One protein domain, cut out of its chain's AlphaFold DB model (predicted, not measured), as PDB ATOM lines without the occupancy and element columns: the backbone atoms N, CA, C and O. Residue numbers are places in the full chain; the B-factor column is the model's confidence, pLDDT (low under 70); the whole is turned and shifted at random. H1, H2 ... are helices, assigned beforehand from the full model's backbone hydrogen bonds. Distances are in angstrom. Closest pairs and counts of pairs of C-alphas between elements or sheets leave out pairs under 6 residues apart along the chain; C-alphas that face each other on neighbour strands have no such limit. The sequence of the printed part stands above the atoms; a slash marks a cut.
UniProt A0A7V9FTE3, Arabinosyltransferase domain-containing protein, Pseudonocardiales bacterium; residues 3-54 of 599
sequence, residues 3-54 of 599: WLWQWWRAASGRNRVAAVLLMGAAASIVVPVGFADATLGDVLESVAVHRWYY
ATOM      1  N   TRP A   3      12.523  40.302  18.460       79.38
ATOM      2  CA  TRP A   3      11.588  40.949  19.387       79.38
ATOM      3  C   TRP A   3      10.987  39.953  20.385       79.38
ATOM      4  O   TRP A   3      10.837  40.284  21.554       79.38
ATOM      5  N   LEU A   4      10.701  38.720  19.948       81.88
ATOM      6  CA  LEU A   4      10.155  37.673  20.810       81.88
ATOM      7  C   LEU A   4      11.180  37.278  21.874       81.88
ATOM      8  O   LEU A   4      10.822  37.082  23.025       81.88
ATOM      9  N   TRP A   5      12.462  37.229  21.506       83.38
ATOM     10  CA  TRP A   5      13.551  36.978  22.449       83.38
ATOM     11  C   TRP A   5      13.729  38.115  23.463       83.38
ATOM     12  O   TRP A   5      13.929  37.864  24.651       83.38
ATOM     13  N   GLN A   6      13.632  39.368  23.010       88.25
ATOM     14  CA  GLN A   6      13.668  40.537  23.894       88.25
ATOM     15  C   GLN A   6      12.482  40.540  24.862       88.25
ATOM     16  O   GLN A   6      12.680  40.689  26.066       88.25
ATOM     17  N   TRP A   7      11.271  40.303  24.350       93.00
ATOM     18  CA  TRP A   7      10.067  40.148  25.161       93.00
ATOM     19  C   TRP A   7      10.216  38.994  26.155       93.00
ATOM     20  O   TRP A   7       9.973  39.184  27.339       93.00
ATOM     21  N   TRP A   8      10.698  37.832  25.709       92.75
ATOM     22  CA  TRP A   8      10.910  36.658  26.556       92.75
ATOM     23  C   TRP A   8      11.839  36.975  27.727       92.75
ATOM     24  O   TRP A   8      11.510  36.676  28.872       92.75
ATOM     25  N   ARG A   9      12.969  37.646  27.470       94.38
ATOM     26  CA  ARG A   9      13.908  38.068  28.519       94.38
ATOM     27  C   ARG A   9      13.298  39.076  29.493       94.38
ATOM     28  O   ARG A   9      13.551  38.958  30.688       94.38
ATOM     29  N   ALA A  10      12.493  40.015  29.004       95.06
ATOM     30  CA  ALA A  10      11.844  41.035  29.828       95.06
ATOM     31  C   ALA A  10      10.605  40.521  30.590       95.06
ATOM     32  O   ALA A  10      10.225  41.093  31.608       95.06
ATOM     33  N   ALA A  11       9.964  39.453  30.111       94.12
ATOM     34  CA  ALA A  11       8.747  38.909  30.697       94.12
ATOM     35  C   ALA A  11       9.007  38.243  32.059       94.12
ATOM     36  O   ALA A  11      10.009  37.546  32.247       94.12
ATOM     37  N   SER A  12       8.058  38.410  32.987       97.19
ATOM     38  CA  SER A  12       8.041  37.706  34.274       97.19
ATOM     39  C   SER A  12       7.881  36.190  34.086       97.19
ATOM     40  O   SER A  12       7.362  35.730  33.066       97.19
ATOM     41  N   GLY A  13       8.275  35.394  35.088       96.31
ATOM     42  CA  GLY A  13       8.134  33.930  35.038       96.31
ATOM     43  C   GLY A  13       6.693  33.475  34.772       96.31
ATOM     44  O   GLY A  13       6.468  32.617  33.921       96.31
ATOM     45  N   ARG A  14       5.712  34.129  35.411       96.69
ATOM     46  CA  ARG A  14       4.278  33.872  35.190       96.69
ATOM     47  C   ARG A  14       3.869  34.116  33.734       96.69
ATOM     48  O   ARG A  14       3.208  33.270  33.144       96.69
ATOM     49  N   ASN A  15       4.318  35.220  33.134       96.44
ATOM     50  CA  ASN A  15       3.990  35.555  31.745       96.44
ATOM     51  C   ASN A  15       4.636  34.588  30.745       96.44
ATOM     52  O   ASN A  15       4.017  34.251  29.738       96.44
ATOM     53  N   ARG A  16       5.858  34.112  31.017       96.06
ATOM     54  CA  ARG A  16       6.515  33.091  30.183       96.06
ATOM     55  C   ARG A  16       5.742  31.776  30.203       96.06
ATOM     56  O   ARG A  16       5.473  31.227  29.141       96.06
ATOM     57  N   VAL A  17       5.352  31.305  31.390       96.75
ATOM     58  CA  VAL A  17       4.544  30.083  31.540       96.75
ATOM     59  C   VAL A  17       3.201  30.241  30.830       96.75
ATOM     60  O   VAL A  17       2.852  29.395  30.015       96.75
ATOM     61  N   ALA A  18       2.493  31.352  31.061       96.38
ATOM     62  CA  ALA A  18       1.219  31.626  30.398       96.38
ATOM     63  C   ALA A  18       1.354  31.633  28.866       96.38
ATOM     64  O   ALA A  18       0.534  31.033  28.178       96.38
ATOM     65  N   ALA A  19       2.411  32.245  28.323       94.69
ATOM     66  CA  ALA A  19       2.653  32.249  26.884       94.69
ATOM     67  C   ALA A  19       2.976  30.856  26.328       94.69
ATOM     68  O   ALA A  19       2.478  30.512  25.264       94.69
ATOM     69  N   VAL A  20       3.769  30.039  27.031       95.06
ATOM     70  CA  VAL A  20       4.044  28.652  26.613       95.06
ATOM     71  C   VAL A  20       2.769  27.817  26.622       95.06
ATOM     72  O   VAL A  20       2.509  27.113  25.651       95.06
ATOM     73  N   LEU A  21       1.952  27.927  27.673       96.50
ATOM     74  CA  LEU A  21       0.673  27.224  27.759       96.50
ATOM     75  C   LEU A  21      -0.282  27.664  26.649       96.50
ATOM     76  O   LEU A  21      -0.878  26.816  25.992       96.50
ATOM     77  N   LEU A  22      -0.381  28.970  26.387       96.19
ATOM     78  CA  LEU A  22      -1.220  29.500  25.316       96.19
ATOM     79  C   LEU A  22      -0.730  29.053  23.934       96.19
ATOM     80  O   LEU A  22      -1.541  28.664  23.103       96.19
ATOM     81  N   MET A  23       0.584  29.065  23.687       94.62
ATOM     82  CA  MET A  23       1.157  28.545  22.440       94.62
ATOM     83  C   MET A  23       0.908  27.044  22.289       94.62
ATOM     84  O   MET A  23       0.563  26.606  21.199       94.62
ATOM     85  N   GLY A  24       1.047  26.267  23.365       96.19
ATOM     86  CA  GLY A  24       0.746  24.836  23.365       96.19
ATOM     87  C   GLY A  24      -0.727  24.555  23.071       96.19
ATOM     88  O   GLY A  24      -1.029  23.724  22.221       96.19
ATOM     89  N   ALA A  25      -1.637  25.297  23.708       95.56
ATOM     90  CA  ALA A  25      -3.077  25.197  23.477       95.56
ATOM     91  C   ALA A  25      -3.480  25.644  22.062       95.56
ATOM     92  O   ALA A  25      -4.337  25.031  21.437       95.56
ATOM     93  N   ALA A  26      -2.851  26.691  21.525       96.69
ATOM     94  CA  ALA A  26      -3.085  27.119  20.150       96.69
ATOM     95  C   ALA A  26      -2.535  26.099  19.140       96.69
ATOM     96  O   ALA A  26      -3.187  25.814  18.143       96.69
ATOM     97  N   ALA A  27      -1.356  25.523  19.396       95.38
ATOM     98  CA  ALA A  27      -0.745  24.524  18.524       95.38
ATOM     99  C   ALA A  27      -1.496  23.184  18.541       95.38
ATOM    100  O   ALA A  27      -1.523  22.490  17.525       95.38
ATOM    101  N   SER A  28      -2.138  22.823  19.657       96.06
ATOM    102  CA  SER A  28      -2.873  21.560  19.776       96.06
ATOM    103  C   SER A  28      -4.148  21.501  18.934       96.06
ATOM    104  O   SER A  28      -4.667  20.404  18.748       96.06
ATOM    105  N   ILE A  29      -4.614  22.618  18.350       95.75
ATOM    106  CA  ILE A  29      -5.773  22.648  17.438       95.75
ATOM    107  C   ILE A  29      -5.601  21.728  16.221       95.75
ATOM    108  O   ILE A  29      -6.584  21.240  15.670       95.75
ATOM    109  N   VAL A  30      -4.356  21.438  15.828       93.75
ATOM    110  CA  VAL A  30      -4.055  20.508  14.731       93.75
ATOM    111  C   VAL A  30      -4.556  19.090  15.019       93.75
ATOM    112  O   VAL A  30      -4.852  18.355  14.085       93.75
ATOM    113  N   VAL A  31      -4.691  18.706  16.293       93.25
ATOM    114  CA  VAL A  31      -5.147  17.371  16.697       93.25
ATOM    115  C   VAL A  31      -6.637  17.171  16.382       93.25
ATOM    116  O   VAL A  31      -6.933  16.309  15.562       93.25
ATOM    117  N   PRO A  32      -7.597  17.944  16.932       93.19
ATOM    118  CA  PRO A  32      -9.009  17.749  16.600       93.19
ATOM    119  C   PRO A  32      -9.322  18.013  15.121       93.19
ATOM    120  O   PRO A  32     -10.250  17.411  14.600       93.19
ATOM    121  N   VAL A  33      -8.551  18.869  14.436       93.38
ATOM    122  CA  VAL A  33      -8.698  19.077  12.984       93.38
ATOM    123  C   VAL A  33      -8.180  17.872  12.193       93.38
ATOM    124  O   VAL A  33      -8.844  17.426  11.267       93.38
ATOM    125  N   GLY A  34      -7.010  17.331  12.549       89.75
ATOM    126  CA  GLY A  34      -6.389  16.208  11.840       89.75
ATOM    127  C   GLY A  34      -7.043  14.849  12.107       89.75
ATOM    128  O   GLY A  34      -6.883  13.940  11.301       89.75
ATOM    129  N   PHE A  35      -7.777  14.714  13.214       94.19
ATOM    130  CA  PHE A  35      -8.508  13.501  13.599       94.19
ATOM    131  C   PHE A  35     -10.034  13.718  13.606       94.19
ATOM    132  O   PHE A  35     -10.749  13.078  14.377       94.19
ATOM    133  N   ALA A  36     -10.538  14.654  12.791       94.19
ATOM    134  CA  ALA A  36     -11.971  14.950  12.698       94.19
ATOM    135  C   ALA A  36     -12.770  13.783  12.088       94.19
ATOM    136  O   ALA A  36     -13.889  13.506  12.519       94.19
ATOM    137  N   ASP A  37     -12.183  13.098  11.106       94.06
ATOM    138  CA  ASP A  37     -12.774  12.000  10.335       94.06
ATOM    139  C   ASP A  37     -11.871  10.755  10.238       94.06
ATOM    140  O   ASP A  37     -12.297   9.721   9.728       94.06
ATOM    141  N   ALA A  38     -10.648  10.826  10.771       94.00
ATOM    142  CA  ALA A  38      -9.680   9.735  10.791       94.00
ATOM    143  C   ALA A  38      -9.215   9.427  12.218       94.00
ATOM    144  O   ALA A  38      -9.077  10.315  13.059       94.00
ATOM    145  N   THR A  39      -8.925   8.157  12.497       94.94
ATOM    146  CA  THR A  39      -8.337   7.725  13.769       94.94
ATOM    147  C   THR A  39      -6.804   7.692  13.706       94.94
ATOM    148  O   THR A  39      -6.201   7.780  12.636       94.94
ATOM    149  N   LEU A  40      -6.127   7.525  14.851       94.69
ATOM    150  CA  LEU A  40      -4.670   7.328  14.875       94.69
ATOM    151  C   LEU A  40      -4.262   6.066  14.104       94.69
ATOM    152  O   LEU A  40      -3.241   6.078  13.417       94.69
ATOM    153  N   GLY A  41      -5.064   5.001  14.190       94.75
ATOM    154  CA  GLY A  41      -4.860   3.783  13.404       94.75
ATOM    155  C   GLY A  41      -4.873   4.053  11.898       94.75
ATOM    156  O   GLY A  41      -3.968   3.597  11.198       94.75
ATOM    157  N   ASP A  42      -5.838   4.849  11.425       94.00
ATOM    158  CA  ASP A  42      -5.987   5.201  10.006       94.00
ATOM    159  C   ASP A  42      -4.824   6.066   9.507       94.00
ATOM    160  O   ASP A  42      -4.273   5.811   8.437       94.00
ATOM    161  N   VAL A  43      -4.390   7.053  10.299       93.88
ATOM    162  CA  VAL A  43      -3.255   7.922   9.940       93.88
ATOM    163  C   VAL A  43      -1.949   7.126   9.865       93.88
ATOM    164  O   VAL A  43      -1.181   7.299   8.918       93.88
ATOM    165  N   LEU A  44      -1.691   6.232  10.827       93.81
ATOM    166  CA  LEU A  44      -0.495   5.382  10.809       93.81
ATOM    167  C   LEU A  44      -0.478   4.448   9.595       93.81
ATOM    168  O   LEU A  44       0.577   4.268   8.982       93.81
ATOM    169  N   GLU A  45      -1.628   3.874   9.238       93.00
ATOM    170  CA  GLU A  45      -1.748   3.041   8.044       93.00
ATOM    171  C   GLU A  45      -1.580   3.860   6.765       93.00
ATOM    172  O   GLU A  45      -0.792   3.481   5.905       93.00
ATOM    173  N   SER A  46      -2.221   5.024   6.664       91.62
ATOM    174  CA  SER A  46      -2.077   5.928   5.521       91.62
ATOM    175  C   SER A  46      -0.618   6.339   5.297       91.62
ATOM    176  O   SER A  46      -0.123   6.265   4.172       91.62
ATOM    177  N   VAL A  47       0.123   6.695   6.355       91.19
ATOM    178  CA  VAL A  47       1.560   7.013   6.253       91.19
ATOM    179  C   VAL A  47       2.367   5.803   5.783       91.19
ATOM    180  O   VAL A  47       3.271   5.962   4.960       91.19
ATOM    181  N   ALA A  48       2.054   4.603   6.281       89.56
ATOM    182  CA  ALA A  48       2.702   3.377   5.832       89.56
ATOM    183  C   ALA A  48       2.447   3.142   4.332       89.56
ATOM    184  O   ALA A  48       3.400   2.935   3.581       89.56
ATOM    185  N   VAL A  49       1.193   3.288   3.885       88.50
ATOM    186  CA  VAL A  49       0.790   3.178   2.477       88.50
ATOM    187  C   VAL A  49       1.577   4.147   1.597       88.50
ATOM    188  O   VAL A  49       2.267   3.710   0.677       88.50
ATOM    189  N   HIS A  50       1.579   5.438   1.929       87.06
ATOM    190  CA  HIS A  50       2.291   6.463   1.158       87.06
ATOM    191  C   HIS A  50       3.810   6.265   1.118       87.06
ATOM    192  O   HIS A  50       4.436   6.631   0.127       87.06
ATOM    193  N   ARG A  51       4.418   5.695   2.167       86.06
ATOM    194  CA  ARG A  51       5.846   5.326   2.156       86.06
ATOM    195  C   ARG A  51       6.137   4.144   1.239       86.06
ATOM    196  O   ARG A  51       7.227   4.052   0.698       86.06
ATOM    197  N   TRP A  52       5.185   3.230   1.077       84.94
ATOM    198  CA  TRP A  52       5.400   2.013   0.305       84.94
ATOM    199  C   TRP A  52       5.370   2.243  -1.207       84.94
ATOM    200  O   TRP A  52       6.275   1.787  -1.904       84.94
ATOM    201  N   TYR A  53       4.324   2.901  -1.725       77.94
ATOM    202  CA  TYR A  53       4.137   3.030  -3.177       77.94
ATOM    203  C   TYR A  53       4.798   4.280  -3.772       77.94
ATOM    204  O   TYR A  53       5.174   4.275  -4.950       77.94
ATOM    205  N   TYR A  54       4.931   5.351  -2.981       77.94
ATOM    206  CA  TYR A  54       5.475   6.623  -3.439       77.94
ATOM    207  C   TYR A  54       6.948   6.738  -3.062       77.94
ATOM    208  O   TYR A  54       7.319   6.521  -1.910       77.94
TER     209      TYR A  54
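AT A GLANCE: This is residues 3 to 54 of the 599 residues of the protein "Arabinosyltransferase domain-containing protein" of Pseudonocardiales bacterium (UniProt A0A7V9FTE3). An open, bracket-like run of helices with no shared core: H2 and H3 follow each other as a long bar, H1 folds back near the first end of H2, and H4 turns off beyond the other end of the bar, where residues 44 to 54 stick out. The printed part has 52 residues with four named helices, H1, H2, H3 and H4 in that order, and no named strand; the class is all helix. The whole is extended, with a radius of gyration of the C-alphas of 18.1 A and spans of 51 by 22 by 13 A.

IN THESE COORDINATES: H1 takes residues 3 to 10 and is 10.4 A long from its first to its last C-alpha; C-alpha 3 is at (11.588, 40.949, 19.387). H2, residues 13 to 27, is the longest helix by residues and measures 21.0 A, beginning with C-alpha 13 at (8.134, 33.930, 35.038). H3, residues 30 to 34, measures 5.7 A. H4, residues 40 to 53, measures 20.5 A and ends with C-alpha 53 at (4.137, 3.030, -3.177).

HOW THE PARTS SIT: H1 and H2 are close but not clearly touching, and their closest C-alphas, those of Trp 8 and Arg 16, are 6.7 A apart. They run opposite ways at a steep tilt of 37 degrees, only just past shallow. H2 and H3 meet only through their link. H3 and H4 are apart, and H4 is also apart from H1 and H2; H1 and H3 are apart too. In H1, H2, H3 and H4 every O i to N i+4 pair is within hydrogen-bond range.

THE WHOLE: The two C-alphas farthest apart, those of Ser 12 and Tyr 53, are 51.2 A apart. Residues 20 to 33, 36 to 42 and 44 to 54 stand free. The three links, H1 to H2, H2 to H3 and H3 to H4, are tight, and the printed part has no cut. The mean pLDDT of the printed part is 92.4, and no printed residue is under 70.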